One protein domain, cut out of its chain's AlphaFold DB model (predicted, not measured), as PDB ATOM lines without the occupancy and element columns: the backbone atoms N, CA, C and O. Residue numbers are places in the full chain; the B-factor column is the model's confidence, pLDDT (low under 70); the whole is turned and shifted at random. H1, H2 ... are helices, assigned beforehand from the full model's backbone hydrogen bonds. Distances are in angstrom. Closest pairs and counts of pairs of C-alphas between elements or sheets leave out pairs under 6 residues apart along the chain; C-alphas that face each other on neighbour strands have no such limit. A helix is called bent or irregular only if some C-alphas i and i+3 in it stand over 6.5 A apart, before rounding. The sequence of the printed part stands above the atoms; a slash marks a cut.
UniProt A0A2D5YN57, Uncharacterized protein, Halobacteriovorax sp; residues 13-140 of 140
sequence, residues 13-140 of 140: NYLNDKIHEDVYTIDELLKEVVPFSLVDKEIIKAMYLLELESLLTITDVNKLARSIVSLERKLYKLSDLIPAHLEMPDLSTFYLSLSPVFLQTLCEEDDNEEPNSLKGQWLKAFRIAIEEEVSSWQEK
ATOM      1  N   ASN A  13      58.191  94.916 120.329       66.75
ATOM      2  CA  ASN A  13      56.874  94.288 120.227       66.75
ATOM      3  C   ASN A  13      55.793  95.164 120.872       66.75
ATOM      4  O   ASN A  13      54.762  95.396 120.264       66.75
ATOM      5  N   TYR A  14      56.065  95.734 122.051       67.94
ATOM      6  CA  TYR A  14      55.123  96.635 122.724       67.94
ATOM      7  C   TYR A  14      54.890  97.933 121.939       67.94
ATOM      8  O   TYR A  14      53.779  98.452 121.911       67.94
ATOM      9  N   LEU A  15      55.939  98.470 121.304       67.94
ATOM     10  CA  LEU A  15      55.776  99.608 120.400       67.94
ATOM     11  C   LEU A  15      54.950  99.238 119.172       67.94
ATOM     12  O   LEU A  15      54.091 100.018 118.782       67.94
ATOM     13  N   ASN A  16      55.213  98.073 118.582       70.62
ATOM     14  CA  ASN A  16      54.491  97.614 117.409       70.62
ATOM     15  C   ASN A  16      53.000  97.453 117.721       70.62
ATOM     16  O   ASN A  16      52.183  98.025 117.012       70.62
ATOM     17  N   ASP A  17      52.653  96.785 118.823       73.88
ATOM     18  CA  ASP A  17      51.260  96.592 119.242       73.88
ATOM     19  C   ASP A  17      50.537  97.935 119.413       73.88
ATOM     20  O   ASP A  17      49.444  98.125 118.893       73.88
ATOM     21  N   LYS A  18      51.190  98.909 120.059       75.94
ATOM     22  CA  LYS A  18      50.604 100.233 120.284       75.94
ATOM     23  C   LYS A  18      50.411 101.036 118.993       75.94
ATOM     24  O   LYS A  18      49.429 101.754 118.875       75.94
ATOM     25  N   ILE A  19      51.329 100.921 118.031       77.12
ATOM     26  CA  ILE A  19      51.201 101.603 116.732       77.12
ATOM     27  C   ILE A  19      49.970 101.089 115.971       77.12
ATOM     28  O   ILE A  19      49.310 101.864 115.296       77.12
ATOM     29  N   HIS A  20      49.621  99.810 116.114       79.69
ATOM     30  CA  HIS A  20      48.464  99.229 115.425       79.69
ATOM     31  C   HIS A  20      47.126  99.493 116.142       79.69
ATOM     32  O   HIS A  20      46.073  99.186 115.589       79.69
ATOM     33  N   GLU A  21      47.146 100.046 117.361       76.50
ATOM     34  CA  GLU A  21      45.936 100.484 118.075       76.50
ATOM     35  C   GLU A  21      45.454 101.874 117.618       76.50
ATOM     36  O   GLU A  21      44.268 102.183 117.754       76.50
ATOM     37  N   ASP A  22      46.349 102.697 117.067       82.50
ATOM     38  CA  ASP A  22      46.059 104.055 116.606       82.50
ATOM     39  C   ASP A  22      45.815 104.092 115.082       82.50
ATOM     40  O   ASP A  22      46.425 103.354 114.310       82.50
ATOM     41  N   VAL A  23      44.954 105.010 114.625       84.00
ATOM     42  CA  VAL A  23      44.800 105.333 113.196       84.00
ATOM     43  C   VAL A  23      45.471 106.674 112.928       84.00
ATOM     44  O   VAL A  23      45.107 107.681 113.534       84.00
ATOM     45  N   TYR A  24      46.435 106.690 112.008       89.88
ATOM     46  CA  TYR A  24      47.212 107.881 111.668       89.88
ATOM     47  C   TYR A  24      46.704 108.538 110.385       89.88
ATOM     48  O   TYR A  24      46.395 107.868 109.403       89.88
ATOM     49  N   THR A  25      46.676 109.865 110.369       92.19
ATOM     50  CA  THR A  25      46.440 110.661 109.154       92.19
ATOM     51  C   THR A  25      47.682 110.695 108.262       92.19
ATOM     52  O   THR A  25      48.807 110.490 108.736       92.19
ATOM     53  N   ILE A  26      47.535 111.051 106.977       92.69
ATOM     54  CA  ILE A  26      48.716 111.218 106.109       92.69
ATOM     55  C   ILE A  26      49.648 112.298 106.655       92.69
ATOM     56  O   ILE A  26      50.867 112.150 106.608       92.69
ATOM     57  N   ASP A  27      49.098 113.390 107.183       92.75
ATOM     58  CA  ASP A  27      49.915 114.489 107.695       92.75
ATOM     59  C   ASP A  27      50.753 114.077 108.916       92.75
ATOM     60  O   ASP A  27      51.815 114.656 109.141       92.75
ATOM     61  N   GLU A  28      50.302 113.101 109.707       91.94
ATOM     62  CA  GLU A  28      51.077 112.521 110.810       91.94
ATOM     63  C   GLU A  28      52.167 111.582 110.300       91.94
ATOM     64  O   GLU A  28      53.312 111.681 110.748       91.94
ATOM     65  N   LEU A  29      51.856 110.737 109.313       91.31
ATOM     66  CA  LEU A  29      52.853 109.865 108.690       91.31
ATOM     67  C   LEU A  29      53.945 110.676 107.975       91.31
ATOM     68  O   LEU A  29      55.127 110.409 108.161       91.31
ATOM     69  N   LEU A  30      53.583 111.740 107.250       91.62
ATOM     70  CA  LEU A  30      54.535 112.658 106.607       91.62
ATOM     71  C   LEU A  30      55.433 113.410 107.602       91.62
ATOM     72  O   LEU A  30      56.488 113.908 107.216       91.62
ATOM     73  N   LYS A  31      55.014 113.532 108.867       91.88
ATOM     74  CA  LYS A  31      55.804 114.139 109.952       91.88
ATOM     75  C   LYS A  31      56.628 113.116 110.732       91.88
ATOM     76  O   LYS A  31      57.202 113.488 111.753       91.88
ATOM     77  N   GLU A  32      56.669 111.863 110.282       86.31
ATOM     78  CA  GLU A  32      57.391 110.770 110.937       86.31
ATOM     79  C   GLU A  32      56.930 110.527 112.388       86.31
ATOM     80  O   GLU A  32      57.724 110.155 113.251       86.31
ATOM     81  N   VAL A  33      55.631 110.716 112.679       84.44
ATOM     82  CA  VAL A  33      55.052 110.349 113.991       84.44
ATOM     83  C   VAL A  33      55.223 108.848 114.255       84.44
ATOM     84  O   VAL A  33      55.465 108.435 115.391       84.44
ATOM     85  N   VAL A  34      55.169 108.047 113.188       84.06
ATOM     86  CA  VAL A  34      55.541 106.633 113.165       84.06
ATOM     87  C   VAL A  34      56.792 106.481 112.295       84.06
ATOM     88  O   VAL A  34      56.802 106.980 111.167       84.06
ATOM     89  N   PRO A  35      57.850 105.791 112.764       86.12
ATOM     90  CA  PRO A  35      59.004 105.488 111.925       86.12
ATOM     91  C   PRO A  35      58.582 104.709 110.673       86.12
ATOM     92  O   PRO A  35      57.916 103.684 110.799       86.12
ATOM     93  N   PHE A  36      59.033 105.115 109.481       86.81
ATOM     94  CA  PHE A  36      58.661 104.449 108.219       86.81
ATOM     95  C   PHE A  36      58.993 102.950 108.172       86.81
ATOM     96  O   PHE A  36      58.358 102.203 107.440       86.81
ATOM     97  N   SER A  37      59.953 102.483 108.977       83.19
ATOM     98  CA  SER A  37      60.275 101.056 109.115       83.19
ATOM     99  C   SER A  37      59.205 100.231 109.838       83.19
ATOM    100  O   SER A  37      59.274  99.007 109.807       83.19
ATOM    101  N   LEU A  38      58.301 100.889 110.568       86.00
ATOM    102  CA  LEU A  38      57.193 100.278 111.306       86.00
ATOM    103  C   LEU A  38      55.849 100.493 110.607       86.00
ATOM    104  O   LEU A  38      54.839  99.997 111.090       86.00
ATOM    105  N   VAL A  39      55.833 101.235 109.497       88.94
ATOM    106  CA  VAL A  39      54.642 101.382 108.664       88.94
ATOM    107  C   VAL A  39      54.477 100.109 107.846       88.94
ATOM    108  O   VAL A  39      55.414  99.675 107.176       88.94
ATOM    109  N   ASP A  40      53.288  99.525 107.897       90.38
ATOM    110  CA  ASP A  40      52.928  98.331 107.150       90.38
ATOM    111  C   ASP A  40      51.624  98.529 106.358       90.38
ATOM    112  O   ASP A  40      51.068  99.631 106.289       90.38
ATOM    113  N   LYS A  41      51.146  97.455 105.715       90.50
ATOM    114  CA  LYS A  41      49.935  97.494 104.884       90.50
ATOM    115  C   LYS A  41      48.695  97.901 105.689       90.50
ATOM    116  O   LYS A  41      47.859  98.626 105.154       90.50
ATOM    117  N   GLU A  42      48.570  97.464 106.942       90.31
ATOM    118  CA  GLU A  42      47.385  97.743 107.758       90.31
ATOM    119  C   GLU A  42      47.332  99.216 108.161       90.31
ATOM    120  O   GLU A  42      46.283  99.848 108.040       90.31
ATOM    121  N   ILE A  43      48.476  99.803 108.526       92.31
ATOM    122  CA  ILE A  43      48.575 101.241 108.816       92.31
ATOM    123  C   ILE A  43      48.239 102.068 107.570       92.31
ATOM    124  O   ILE A  43      47.478 103.033 107.661       92.31
ATOM    125  N   ILE A  44      48.760 101.686 106.398       93.06
ATOM    126  CA  ILE A  44      48.471 102.375 105.130       93.06
ATOM    127  C   ILE A  44      46.978 102.286 104.788       93.06
ATOM    128  O   ILE A  44      46.367 103.296 104.435       93.06
ATOM    129  N   LYS A  45      46.381 101.096 104.919       93.44
ATOM    130  CA  LYS A  45      44.954 100.869 104.668       93.44
ATOM    131  C   LYS A  45      44.084 101.698 105.615       93.44
ATOM    132  O   LYS A  45      43.185 102.393 105.150       93.44
ATOM    133  N   ALA A  46      44.355 101.650 106.918       93.25
ATOM    134  CA  ALA A  46      43.591 102.384 107.925       93.25
ATOM    135  C   ALA A  46      43.690 103.902 107.718       93.25
ATOM    136  O   ALA A  46      42.676 104.599 107.756       93.25
ATOM    137  N   MET A  47      44.895 104.400 107.427       94.81
ATOM    138  CA  MET A  47      45.125 105.800 107.081       94.81
ATOM    139  C   MET A  47      44.295 106.217 105.863       94.81
ATOM    140  O   MET A  47      43.616 107.243 105.898       94.81
ATOM    141  N   TYR A  48      44.318 105.427 104.788       95.69
ATOM    142  CA  TYR A  48      43.641 105.809 103.553       95.69
ATOM    143  C   TYR A  48      42.120 105.800 103.708       95.69
ATOM    144  O   TYR A  48      41.456 106.739 103.273       95.69
ATOM    145  N   LEU A  49      41.573 104.800 104.407       94.88
ATOM    146  CA  LEU A  49      40.151 104.756 104.750       94.88
ATOM    147  C   LEU A  49      39.727 105.983 105.566       94.88
ATOM    148  O   LEU A  49      38.718 106.602 105.234       94.88
ATOM    149  N   LEU A  50      40.522 106.392 106.561       95.44
ATOM    150  CA  LEU A  50      40.251 107.597 107.348       95.44
ATOM    151  C   LEU A  50      40.197 108.859 106.469       95.44
ATOM    152  O   LEU A  50      39.303 109.696 106.624       95.44
ATOM    153  N   GLU A  51      41.137 109.008 105.532       96.19
ATOM    154  CA  GLU A  51      41.156 110.144 104.605       96.19
ATOM    155  C   GLU A  51      39.911 110.142 103.702       96.19
ATOM    156  O   GLU A  51      39.261 111.181 103.568       96.19
ATOM    157  N   LEU A  52      39.515 108.990 103.145       95.94
ATOM    158  CA  LEU A  52      38.303 108.863 102.323       95.94
ATOM    159  C   LEU A  52      37.021 109.170 103.113       95.94
ATOM    160  O   LEU A  52      36.173 109.936 102.649       95.94
ATOM    161  N   GLU A  53      36.892 108.646 104.332       95.12
ATOM    162  CA  GLU A  53      35.763 108.938 105.224       95.12
ATOM    163  C   GLU A  53      35.673 110.437 105.539       95.12
ATOM    164  O   GLU A  53      34.583 111.019 105.544       95.12
ATOM    165  N   SER A  54      36.819 111.102 105.714       95.75
ATOM    166  CA  SER A  54      36.863 112.550 105.919       95.75
ATOM    167  C   SER A  54      36.302 113.326 104.717       95.75
ATOM    168  O   SER A  54      35.595 114.325 104.906       95.75
ATOM    169  N   LEU A  55      36.536 112.852 103.485       96.56
ATOM    170  CA  LEU A  55      36.022 113.472 102.262       96.56
ATOM    171  C   LEU A  55      34.490 113.400 102.185       96.56
ATOM    172  O   LEU A  55      33.858 114.373 101.768       96.56
ATOM    173  N   LEU A  56      33.874 112.306 102.652       95.44
ATOM    174  CA  LEU A  56      32.411 112.133 102.668       95.44
ATOM    175  C   LEU A  56      31.687 113.163 103.550       95.44
ATOM    176  O   LEU A  56      30.498 113.441 103.345       95.44
ATOM    177  N   THR A  57      32.388 113.784 104.500       95.69
ATOM    178  CA  THR A  57      31.824 114.846 105.349       95.69
ATOM    179  C   THR A  57      31.699 116.195 104.625       95.69
ATOM    180  O   THR A  57      30.991 117.090 105.090       95.69
ATOM    181  N   ILE A  58      32.345 116.362 103.464       95.88
ATOM    182  CA  ILE A  58      32.367 117.623 102.721       95.88
ATOM    183  C   ILE A  58      31.103 117.752 101.857       95.88
ATOM    184  O   ILE A  58      30.768 116.883 101.052       95.88
ATOM    185  N   THR A  59      30.387 118.866 102.010       93.44
ATOM    186  CA  THR A  59      29.139 119.154 101.278       93.44
ATOM    187  C   THR A  59      29.306 120.179 100.157       93.44
ATOM    188  O   THR A  59      28.427 120.305  99.311       93.44
ATOM    189  N   ASP A  60      30.430 120.900 100.115       93.75
ATOM    190  CA  ASP A  60      30.757 121.820  99.024       93.75
ATOM    191  C   ASP A  60      31.629 121.113  97.981       93.75
ATOM    192  O   ASP A  60      32.725 120.644  98.290       93.75
ATOM    193  N   VAL A  61      31.155 121.064  96.733       92.62
ATOM    194  CA  VAL A  61      31.823 120.344  95.638       92.62
ATOM    195  C   VAL A  61      33.214 120.898  95.313       92.62
ATOM    196  O   VAL A  61      34.134 120.134  95.031       92.62
ATOM    197  N   ASN A  62      33.413 122.216  95.405       92.75
ATOM    198  CA  ASN A  62      34.708 122.827  95.103       92.75
ATOM    199  C   ASN A  62      35.719 122.509  96.204       92.75
ATOM    200  O   ASN A  62      36.889 122.242  95.928       92.75
ATOM    201  N   LYS A  63      35.270 122.545  97.462       95.75
ATOM    202  CA  LYS A  63      36.070 122.131  98.614       95.75
ATOM    203  C   LYS A  63      36.422 120.650  98.510       95.75
ATOM    204  O   LYS A  63      37.582 120.316  98.714       95.75
ATOM    205  N   LEU A  64      35.467 119.799  98.136       96.06
ATOM    206  CA  LEU A  64      35.684 118.365  97.962       96.06
ATOM    207  C   LEU A  64      36.724 118.081  96.874       96.06
ATOM    208  O   LEU A  64      37.718 117.415  97.144       96.06
ATOM    209  N   ALA A  65      36.565 118.674  95.688       94.50
ATOM    210  CA  ALA A  65      37.522 118.536  94.592       94.50
ATOM    211  C   ALA A  65      38.941 118.976  95.000       94.50
ATOM    212  O   ALA A  65      39.919 118.284  94.720       94.50
ATOM    213  N   ARG A  66      39.072 120.100  95.721       96.94
ATOM    214  CA  ARG A  66      40.371 120.553  96.248       96.94
ATOM    215  C   ARG A  66      40.960 119.577  97.264       96.94
ATOM    216  O   ARG A  66      42.169 119.356  97.237       96.94
ATOM    217  N   SER A  67      40.138 119.017  98.148       96.94
ATOM    218  CA  SER A  67      40.586 118.029  99.132       96.94
ATOM    219  C   SER A  67      41.065 116.740  98.464       96.94
ATOM    220  O   SER A  67      42.116 116.244  98.848       96.94
ATOM    221  N   ILE A  68      40.382 116.262  97.420       96.38
ATOM    222  CA  ILE A  68      40.801 115.089  96.632       96.38
ATOM    223  C   ILE A  68      42.165 115.331  95.974       96.38
ATOM    224  O   ILE A  68      43.086 114.541  96.147       96.38
ATOM    225  N   VAL A  69      42.347 116.471  95.298       96.06
ATOM    226  CA  VAL A  69      43.649 116.829  94.697       96.06
ATOM    227  C   VAL A  69      44.736 116.973  95.768       96.06
ATOM    228  O   VAL A  69      45.905 116.657  95.542       96.06
ATOM    229  N   SER A  70      44.384 117.477  96.954       96.56
ATOM    230  CA  SER A  70      45.327 117.541  98.068       96.56
ATOM    231  C   SER A  70      45.704 116.150  98.576       96.56
ATOM    232  O   SER A  70      46.874 115.954  98.896       96.56
ATOM    233  N   LEU A  71      44.748 115.227  98.674       96.31
ATOM    234  CA  LEU A  71      44.970 113.841  99.077       96.31
ATOM    235  C   LEU A  71      45.927 113.151  98.101       96.31
ATOM    236  O   LEU A  71      46.954 112.639  98.532       96.31
ATOM    237  N   GLU A  72      45.674 113.255  96.795       95.75
ATOM    238  CA  GLU A  72      46.539 112.703  95.741       95.75
ATOM    239  C   GLU A  72      48.004 113.137  95.905       95.75
ATOM    240  O   GLU A  72      48.930 112.326  95.947       95.75
ATOM    241  N   ARG A  73      48.227 114.444  96.081       95.62
ATOM    242  CA  ARG A  73      49.573 115.004  96.265       95.62
ATOM    243  C   ARG A  73      50.241 114.511  97.541       95.62
ATOM    244  O   ARG A  73      51.464 114.391  97.579       95.62
ATOM    245  N   LYS A  74      49.466 114.320  98.607       95.56
ATOM    246  CA  LYS A  74      49.970 113.818  99.885       95.56
ATOM    247  C   LYS A  74      50.343 112.337  99.780       95.56
ATOM    248  O   LYS A  74      51.422 111.983 100.240       95.56
ATOM    249  N   LEU A  75      49.519 111.522  99.120       95.00
ATOM    250  CA  LEU A  75      49.801 110.112  98.836       95.00
ATOM    251  C   LEU A  75      51.086 109.953  98.024       95.00
ATOM    252  O   LEU A  75      51.957 109.191  98.424       95.00
ATOM    253  N   TYR A  76      51.255 110.753  96.969       93.81
ATOM    254  CA  TYR A  76      52.475 110.753  96.159       93.81
ATOM    255  C   TYR A  76      53.731 111.104  96.976       93.81
ATOM    256  O   TYR A  76      54.755 110.433  96.903       93.81
ATOM    257  N   LYS A  77      53.656 112.133  97.827       93.75
ATOM    258  CA  LYS A  77      54.776 112.466  98.723       93.75
ATOM    259  C   LYS A  77      55.075 111.349  99.714       93.75
ATOM    260  O   LYS A  77      56.233 111.119 100.036       93.75
ATOM    261  N   LEU A  78      54.040 110.700 100.235       92.06
ATOM    262  CA  LEU A  78      54.200 109.622 101.196       92.06
ATOM    263  C   LEU A  78      54.797 108.372 100.526       92.06
ATOM    264  O   LEU A  78      55.640 107.716 101.131       92.06
ATOM    265  N   SER A  79      54.444 108.093  99.265       91.62
ATOM    266  CA  SER A  79      55.026 106.983  98.502       91.62
ATOM    267  C   SER A  79      56.530 107.121  98.265       91.62
ATOM    268  O   SER A  79      57.217 106.110  98.186       91.62
ATOM    269  N   ASP A  80      57.056 108.349  98.217       90.31
ATOM    270  CA  ASP A  80      58.502 108.595  98.102       90.31
ATOM    271  C   ASP A  80      59.271 108.286  99.405       90.31
ATOM    272  O   ASP A  80      60.495 108.144  99.388       90.31
ATOM    273  N   LEU A  81      58.569 108.214 100.542       89.75
ATOM    274  CA  LEU A  81      59.149 108.048 101.881       89.75
ATOM    275  C   LEU A  81      58.974 106.629 102.435       89.75
ATOM    276  O   LEU A  81      59.822 106.140 103.185       89.75
ATOM    277  N   ILE A  82      57.871 105.969 102.079       87.06
ATOM    278  CA  ILE A  82      57.540 104.616 102.527       87.06
ATOM    279  C   ILE A  82      58.341 103.569 101.725       87.06
ATOM    280  O   ILE A  82      58.635 103.771 100.546       87.06
ATOM    281  N   PRO A  83      58.712 102.422 102.331       82.38
ATOM    282  CA  PRO A  83      59.375 101.338 101.613       82.38
ATOM    283  C   PRO A  83      58.617 100.887 100.352       82.38
ATOM    284  O   PRO A  83      57.469 100.467 100.427       82.38
ATOM    285  N   ALA A  84      59.307 100.845  99.208       81.25
ATOM    286  CA  ALA A  84      58.721 100.553  97.889       81.25
ATOM    287  C   ALA A  84      58.058  99.166  97.726       81.25
ATOM    288  O   ALA A  84      57.456  98.893  96.693       81.25
ATOM    289  N   HIS A  85      58.205  98.266  98.703       83.38
ATOM    290  CA  HIS A  85      57.529  96.966  98.696       83.38
ATOM    291  C   HIS A  85      56.089  97.038  99.226       83.38
ATOM    292  O   HIS A  85      55.355  96.061  99.094       83.38
ATOM    293  N   LEU A  86      55.700  98.155  99.847       85.81
ATOM    294  CA  LEU A  86      54.339  98.394 100.303       85.81
ATOM    295  C   LEU A  86      53.531  99.023  99.167       85.81
ATOM    296  O   LEU A  86      53.955  99.998  98.549       85.81
ATOM    297  N   GLU A  87      52.367  98.443  98.888       85.00
ATOM    298  CA  GLU A  87      51.431  98.972  97.902       85.00
ATOM    299  C   GLU A  87      50.774 100.236  98.467       85.00
ATOM    300  O   GLU A  87      50.000 100.174  99.424       85.00
ATOM    301  N   MET A  88      51.116 101.386  97.887       90.81
ATOM    302  CA  MET A  88      50.502 102.655  98.247       90.81
ATOM    303  C   MET A  88      49.181 102.845  97.499       90.81
ATOM    304  O   MET A  88      49.145 102.623  96.287       90.81
ATOM    305  N   PRO A  89      48.112 103.289  98.184       92.12
ATOM    306  CA  PRO A  89      46.883 103.678  97.519       92.12
ATOM    307  C   PRO A  89      47.132 104.832  96.553       92.12
ATOM    308  O   PRO A  89      47.888 105.763  96.842       92.12
ATOM    309  N   ASP A  90      46.429 104.782  95.429       90.06
ATOM    310  CA  ASP A  90      46.291 105.883  94.492       90.06
ATOM    311  C   ASP A  90      44.804 106.139  94.207       90.06
ATOM    312  O   ASP A  90      43.926 105.414  94.675       90.06
ATOM    313  N   LEU A  91      44.519 107.197  93.451       92.56
ATOM    314  CA  LEU A  91      43.156 107.558  93.059       92.56
ATOM    315  C   LEU A  91      42.822 107.108  91.630       92.56
ATOM    316  O   LEU A  91      41.879 107.619  91.027       92.56
ATOM    317  N   SER A  92      43.575 106.163  91.060       90.50
ATOM    318  CA  SER A  92      43.384 105.723  89.674       90.50
ATOM    319  C   SER A  92      41.993 105.114  89.475       90.50
ATOM    320  O   SER A  92      41.272 105.503  88.554       90.50
ATOM    321  N   THR A  93      41.580 104.209  90.369       87.38
ATOM    322  CA  THR A  93      40.246 103.579  90.345       87.38
ATOM    323  C   THR A  93      39.140 104.611  90.543       87.38
ATOM    324  O   THR A  93      38.191 104.657  89.761       87.38
ATOM    325  N   PHE A  94      39.316 105.499  91.520       91.88
ATOM    326  CA  PHE A  94      38.419 106.618  91.778       91.88
ATOM    327  C   PHE A  94      38.206 107.515  90.541       91.88
ATOM    328  O   PHE A  94      37.078 107.878  90.208       91.88
ATOM    329  N   TYR A  95      39.263 107.868  89.803       93.00
ATOM    330  CA  TYR A  95      39.112 108.679  88.590       93.00
ATOM    331  C   TYR A  95      38.474 107.904  87.433       93.00
ATOM    332  O   TYR A  95      37.731 108.489  86.637       93.00
ATOM    333  N   LEU A  96      38.727 106.597  87.335       90.38
ATOM    334  CA  LEU A  96      38.085 105.735  86.344       90.38
ATOM    335  C   LEU A  96      36.572 105.625  86.571       90.38
ATOM    336  O   LEU A  96      35.830 105.643  85.590       90.38
ATOM    337  N   SER A  97      36.105 105.563  87.822       87.31
ATOM    338  CA  SER A  97      34.668 105.540  88.129       87.31
ATOM    339  C   SER A  97      34.007 106.908  87.937       87.31
ATOM    340  O   SER A  97      32.892 106.998  87.421       87.31
ATOM    341  N   LEU A  98      34.704 107.991  88.284       91.81
ATOM    342  CA  LEU A  98      34.140 109.340  88.260       91.81
ATOM    343  C   LEU A  98      34.101 109.980  86.862       91.81
ATOM    344  O   LEU A  98      33.163 110.710  86.531       91.81
ATOM    345  N   SER A  99      35.121 109.738  86.035       90.69
ATOM    346  CA  SER A  99      35.293 110.441  84.755       90.69
ATOM    347  C   SER A  99      34.127 110.286  83.763       90.69
ATOM    348  O   SER A  99      33.747 111.305  83.176       90.69
ATOM    349  N   PRO A 100      33.480 109.112  83.588       88.38
ATOM    350  CA  PRO A 100      32.330 108.989  82.692       88.38
ATOM    351  C   PRO A 100      31.143 109.848  83.137       88.38
ATOM    352  O   PRO A 100      30.473 110.444  82.298       88.38
ATOM    353  N   VAL A 101      30.918 109.966  84.451       86.56
ATOM    354  CA  VAL A 101      29.804 110.743  85.017       86.56
ATOM    355  C   VAL A 101      30.000 112.241  84.774       86.56
ATOM    356  O   VAL A 101      29.052 112.952  84.439       86.56
ATOM    357  N   PHE A 102      31.236 112.734  84.884       86.50
ATOM    358  CA  PHE A 102      31.551 114.127  84.553       86.50
ATOM    359  C   PHE A 102      31.427 114.426  83.065       86.50
ATOM    360  O   PHE A 102      30.874 115.459  82.700       86.50
ATOM    361  N   LEU A 103      31.885 113.523  82.200       85.12
ATOM    362  CA  LEU A 103      31.709 113.696  80.760       85.12
ATOM    363  C   LEU A 103      30.229 113.697  80.369       85.12
ATOM    364  O   LEU A 103      29.819 114.516  79.556       85.12
ATOM    365  N   GLN A 104      29.427 112.816  80.969       83.56
ATOM    366  CA  GLN A 104      27.988 112.770  80.729       83.56
ATOM    367  C   GLN A 104      27.303 114.065  81.175       83.56
ATOM    368  O   GLN A 104      26.592 114.669  80.382       83.56
ATOM    369  N   THR A 105      27.572 114.528  82.397       81.56
ATOM    370  CA  THR A 105      26.971 115.771  82.913       81.56
ATOM    371  C   THR A 105      27.353 117.006  82.099       81.56
ATOM    372  O   THR A 105      26.511 117.870  81.905       81.56
ATOM    373  N   LEU A 106      28.570 117.073  81.550       79.69
ATOM    374  CA  LEU A 106      28.967 118.151  80.632       79.69
ATOM    375  C   LEU A 106      28.264 118.079  79.264       79.69
ATOM    376  O   LEU A 106      28.073 119.106  78.625       79.69
ATOM    377  N   CYS A 107      27.913 116.883  78.786       79.38
ATOM    378  CA  CYS A 107      27.183 116.706  77.525       79.38
ATOM    379  C   CYS A 107      25.677 116.964  77.666       79.38
ATOM    380  O   CYS A 107      25.022 117.288  76.678       79.38
ATOM    381  N   GLU A 108      25.132 116.747  78.862       74.38
ATOM    382  CA  GLU A 108      23.714 116.922  79.185       74.38
ATOM    383  C   GLU A 108      23.379 118.350  79.644       74.38
ATOM    384  O   GLU A 108      22.200 118.673  79.770       74.38
ATOM    385  N   GLU A 109      24.383 119.214  79.846       66.69
ATOM    386  CA  GLU A 109      24.165 120.643  80.077       66.69
ATOM    387  C   GLU A 109      23.484 121.283  78.857       66.69
ATOM    388  O   GLU A 109      24.105 121.558  77.830       66.69
ATOM    389  N   ASP A 110      22.188 121.554  78.991       62.25
ATOM    390  CA  ASP A 110      21.503 122.561  78.188       62.25
ATOM    391  C   ASP A 110      21.929 123.952  78.694       62.25
ATOM    392  O   ASP A 110      22.011 124.172  79.905       62.25
ATOM    393  N   ASP A 111      22.093 124.935  77.798       59.53
ATOM    394  CA  ASP A 111      22.469 126.332  78.125       59.53
ATOM    395  C   ASP A 111      21.530 127.023  79.157       59.53
ATOM    396  O   ASP A 111      21.783 128.147  79.595       59.53
ATOM    397  N   ASN A 112      20.424 126.369  79.537       58.34
ATOM    398  CA  ASN A 112      19.404 126.850  80.467       58.34
ATOM    399  C   ASN A 112      19.429 126.180  81.859       58.34
ATOM    400  O   ASN A 112      18.573 126.517  82.681       58.34
ATOM    401  N   GLU A 113      20.340 125.243  82.153       62.91
ATOM    402  CA  GLU A 113      20.419 124.639  83.493       62.91
ATOM    403  C   GLU A 113      21.024 125.595  84.541       62.91
ATOM    404  O   GLU A 113      22.017 126.287  84.314       62.91
ATOM    405  N   GLU A 114      20.419 125.642  85.734       63.75
ATOM    406  CA  GLU A 114      20.950 126.444  86.837       63.75
ATOM    407  C   GLU A 114      22.293 125.863  87.326       63.75
ATOM    408  O   GLU A 114      22.334 124.702  87.721       63.75
ATOM    409  N   PRO A 115      23.369 126.656  87.489       62.59
ATOM    410  CA  PRO A 115      24.690 126.172  87.934       62.59
ATOM    411  C   PRO A 115      24.715 125.394  89.265       62.59
ATOM    412  O   PRO A 115      25.725 124.782  89.628       62.59
ATOM    413  N   ASN A 116      23.636 125.461  90.047       63.75
ATOM    414  CA  ASN A 116      23.475 124.716  91.290       63.75
ATOM    415  C   ASN A 116      22.976 123.274  91.066       63.75
ATOM    416  O   ASN A 116      23.277 122.425  91.908       63.75
ATOM    417  N   SER A 117      22.281 122.970  89.958       75.00
ATOM    418  CA  SER A 117      21.882 121.598  89.596       75.00
ATOM    419  C   SER A 117      23.124 120.745  89.331       75.00
ATOM    420  O   SER A 117      23.304 119.707  89.970       75.00
ATOM    421  N   LEU A 118      24.037 121.246  88.493       81.75
ATOM    422  CA  LEU A 118      25.274 120.572  88.101       81.75
ATOM    423  C   LEU A 118      26.168 120.258  89.303       81.75
ATOM    424  O   LEU A 118      26.607 119.126  89.496       81.75
ATOM    425  N   LYS A 119      26.396 121.246  90.176       85.25
ATOM    426  CA  LYS A 119      27.207 121.054  91.388       85.25
ATOM    427  C   LYS A 119      26.624 119.988  92.311       85.25
ATOM    428  O   LYS A 119      27.386 119.249  92.932       85.25
ATOM    429  N   GLY A 120      25.297 119.902  92.401       85.19
ATOM    430  CA  GLY A 120      24.611 118.849  93.146       85.19
ATOM    431  C   GLY A 120      24.828 117.466  92.529       85.19
ATOM    432  O   GLY A 120      25.130 116.514  93.251       85.19
ATOM    433  N   GLN A 121      24.740 117.359  91.201       87.06
ATOM    434  CA  GLN A 121      25.009 116.115  90.476       87.06
ATOM    435  C   GLN A 121      26.467 115.670  90.642       87.06
ATOM    436  O   GLN A 121      26.724 114.517  90.986       87.06
ATOM    437  N   TRP A 122      27.422 116.591  90.508       91.00
ATOM    438  CA  TRP A 122      28.839 116.307  90.727       91.00
ATOM    439  C   TRP A 122      29.137 115.902  92.163       91.00
ATOM    440  O   TRP A 122      29.866 114.941  92.383       91.00
ATOM    441  N   LEU A 123      28.549 116.579  93.153       92.00
ATOM    442  CA  LEU A 123      28.700 116.196  94.557       92.00
ATOM    443  C   LEU A 123      28.201 114.767  94.804       92.00
ATOM    444  O   LEU A 123      28.843 114.011  95.530       92.00
ATOM    445  N   LYS A 124      27.073 114.386  94.195       90.44
ATOM    446  CA  LYS A 124      26.547 113.020  94.274       90.44
ATOM    447  C   LYS A 124      27.491 112.017  93.608       90.44
ATOM    448  O   LYS A 124      27.771 110.984  94.207       90.44
ATOM    449  N   ALA A 125      28.005 112.334  92.422       92.31
ATOM    450  CA  ALA A 125      28.960 111.491  91.707       92.31
ATOM    451  C   ALA A 125      30.245 111.271  92.520       92.31
ATOM    452  O   ALA A 125      30.671 110.134  92.701       92.31
ATOM    453  N   PHE A 126      30.805 112.343  93.091       94.81
ATOM    454  CA  PHE A 126      31.950 112.263  93.993       94.81
ATOM    455  C   PHE A 126      31.685 111.330  95.177       94.81
ATOM    456  O   PHE A 126      32.529 110.503  95.491       94.81
ATOM    457  N   ARG A 127      30.527 111.457  95.837       93.94
ATOM    458  CA  ARG A 127      30.173 110.619  96.995       93.94
ATOM    459  C   ARG A 127      30.116 109.142  96.639       93.94
ATOM    460  O   ARG A 127      30.730 108.358  97.344       93.94
ATOM    461  N   ILE A 128      29.453 108.800  95.536       92.44
ATOM    462  CA  ILE A 128      29.367 107.414  95.057       92.44
ATOM    463  C   ILE A 128      30.770 106.862  94.789       92.44
ATOM    464  O   ILE A 128      31.116 105.809  95.305       92.44
ATOM    465  N   ALA A 129      31.608 107.605  94.060       94.19
ATOM    466  CA  ALA A 129      32.968 107.166  93.757       94.19
ATOM    467  C   ALA A 129      33.832 106.992  95.024       94.19
ATOM    468  O   ALA A 129      34.625 106.058  95.101       94.19
ATOM    469  N   ILE A 130      33.676 107.861  96.031       95.38
ATOM    470  CA  ILE A 130      34.369 107.713  97.322       95.38
ATOM    471  C   ILE A 130      33.839 106.495  98.090       95.38
ATOM    472  O   ILE A 130      34.632 105.754  98.657       95.38
ATOM    473  N   GLU A 131      32.523 106.274  98.122       93.88
ATOM    474  CA  GLU A 131      31.908 105.113  98.782       93.88
ATOM    475  C   GLU A 131      32.378 103.793  98.155       93.88
ATOM    476  O   GLU A 131      32.750 102.872  98.879       93.88
ATOM    477  N   GLU A 132      32.438 103.724  96.824       92.12
ATOM    478  CA  GLU A 132      32.977 102.572  96.094       92.12
ATOM    479  C   GLU A 132      34.452 102.318  96.431       92.12
ATOM    480  O   GLU A 132      34.841 101.175  96.686       92.12
ATOM    481  N   GLU A 133      35.267 103.375  96.486       93.19
ATOM    482  CA  GLU A 133      36.678 103.279  96.869       93.19
ATOM    483  C   GLU A 133      36.820 102.773  98.318       93.19
ATOM    484  O   GLU A 133      37.581 101.839  98.574       93.19
ATOM    485  N   VAL A 134      36.033 103.309  99.262       93.62
ATOM    486  CA  VAL A 134      35.998 102.842 100.662       93.62
ATOM    487  C   VAL A 134      35.641 101.358 100.733       93.62
ATOM    488  O   VAL A 134      36.360 100.591 101.377       93.62
ATOM    489  N   SER A 135      34.568 100.931 100.061       91.31
ATOM    490  CA  SER A 135      34.148  99.526 100.054       91.31
ATOM    491  C   SER A 135      35.223  98.613  99.464       91.31
ATOM    492  O   SER A 135      35.557  97.596 100.071       91.31
ATOM    493  N   SER A 136      35.839  99.002  98.343       90.56
ATOM    494  CA  SER A 136      36.915  98.224  97.723       90.56
ATOM    495  C   SER A 136      38.102  98.029  98.667       90.56
ATOM    496  O   SER A 136      38.648  96.930  98.766       90.56
ATOM    497  N   TRP A 137      38.498  99.074  99.397       90.00
ATOM    498  CA  TRP A 137      39.619  98.989 100.330       90.00
ATOM    499  C   TRP A 137      39.281  98.230 101.608       90.00
ATOM    500  O   TRP A 137      40.154  97.549 102.141       90.00
ATOM    501  N   GLN A 138      38.036  98.276 102.083       87.88
ATOM    502  CA  GLN A 138      37.595  97.453 103.213       87.88
ATOM    503  C   GLN A 138      37.684  95.949 102.902       87.88
ATOM    504  O   GLN A 138      38.066  95.186 103.790       87.88
ATOM    505  N   GLU A 139      37.423  95.545 101.655       85.06
ATOM    506  CA  GLU A 139      37.457  94.148 101.191       85.06
ATOM    507  C   GLU A 139      38.872  93.580 100.913       85.06
ATOM    508  O   GLU A 139      39.027  92.357 100.865       85.06
ATOM    509  N   LYS A 140      39.893  94.434 100.732       79.75
ATOM    510  CA  LYS A 140      41.311  94.062 100.465       79.75
ATOM    511  C   LYS A 140      42.117  93.651 101.699       79.75
ATOM    512  O   LYS A 140      43.204  93.039 101.525       79.75
TER     513      LYS A 140
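AT A GLANCE: This is residues 13 to 140 of the 140 residues of an uncharacterized protein of Halobacteriovorax sp (UniProt A0A2D5YN57). Two helical hairpins, H3 with H4 and H5 with H6, are staggered along a rod; H6, the longest helix, packs on H3, H4 and H5. Short H2 packs on H3 and H4, H1 lies at one end and touches no helix, and residues 110 to 116 stick out at the other. The printed part has 128 residues, 88 of them in six named helices in the order H1 to H6, with no named strand; the class is all helix. The whole is only just loose, close to compact, with a radius of gyration of the C-alphas of 17.2 A and spans of 63 by 25 by 24 A.

HOW THE PARTS SIT: H6, residues 115 to 139, touches H5, residues 92 to 108, closest at the C-alphas of Phe 94 and Ala 129, 5.8 A; this hairpin has a shallow tilt of 22 degrees, opposite ways. With residues 127 to 138 alone H6 touches H3, residues 41 to 56, at 21 degrees, opposite ways, the closest C-alphas being those of Leu 49 and Val 134, 6.1 A. H4, residues 61 to 79, touches H6 with Val 61 alone, 5.3 A from Leu 123 between C-alphas, the same way at a shallow tilt of 34 degrees, only just short of steep. H3, H4 and H6 form a bundle, a group of helices side by side. The hairpin H3 and H4 touches at the C-alphas of Leu 55 and Leu 64, 6.5 A, at 14 degrees. H2, residues 26 to 29, touches H4, closest at the C-alphas of Ile 26 and Lys 74, 6.9 A. H1, residues 13 to 19, is only just apart from H3, at 8.3 A. Every O i to N i+4 pair is within hydrogen-bond range in H1, H3 and H4, against 11 of 13 in H5 and 20 of 21 in H6; H2 is too short for one.

IN THESE COORDINATES: H6 spans 36.9 A, H4 26.9 A, H5 24.9 A and H3 22.9 A. H1 begins at C-alpha 13, (56.874, 94.288, 120.227), and H6 ends at C-alpha 139, (37.457, 94.148, 101.191). H5 has a kink of 27 degrees near residue 99 and is irregular, but only just: C-alphas 97 and 100 are 6.9 A apart.

THE WHOLE: The two C-alphas farthest apart, those of Asn 13 and Asn 112, are 63.6 A apart. The printed part has no cut; the links H2 to H3 and H4 to H5 are long. The model's pLDDT is under 70 at residues 13 to 15 and 109 to 116.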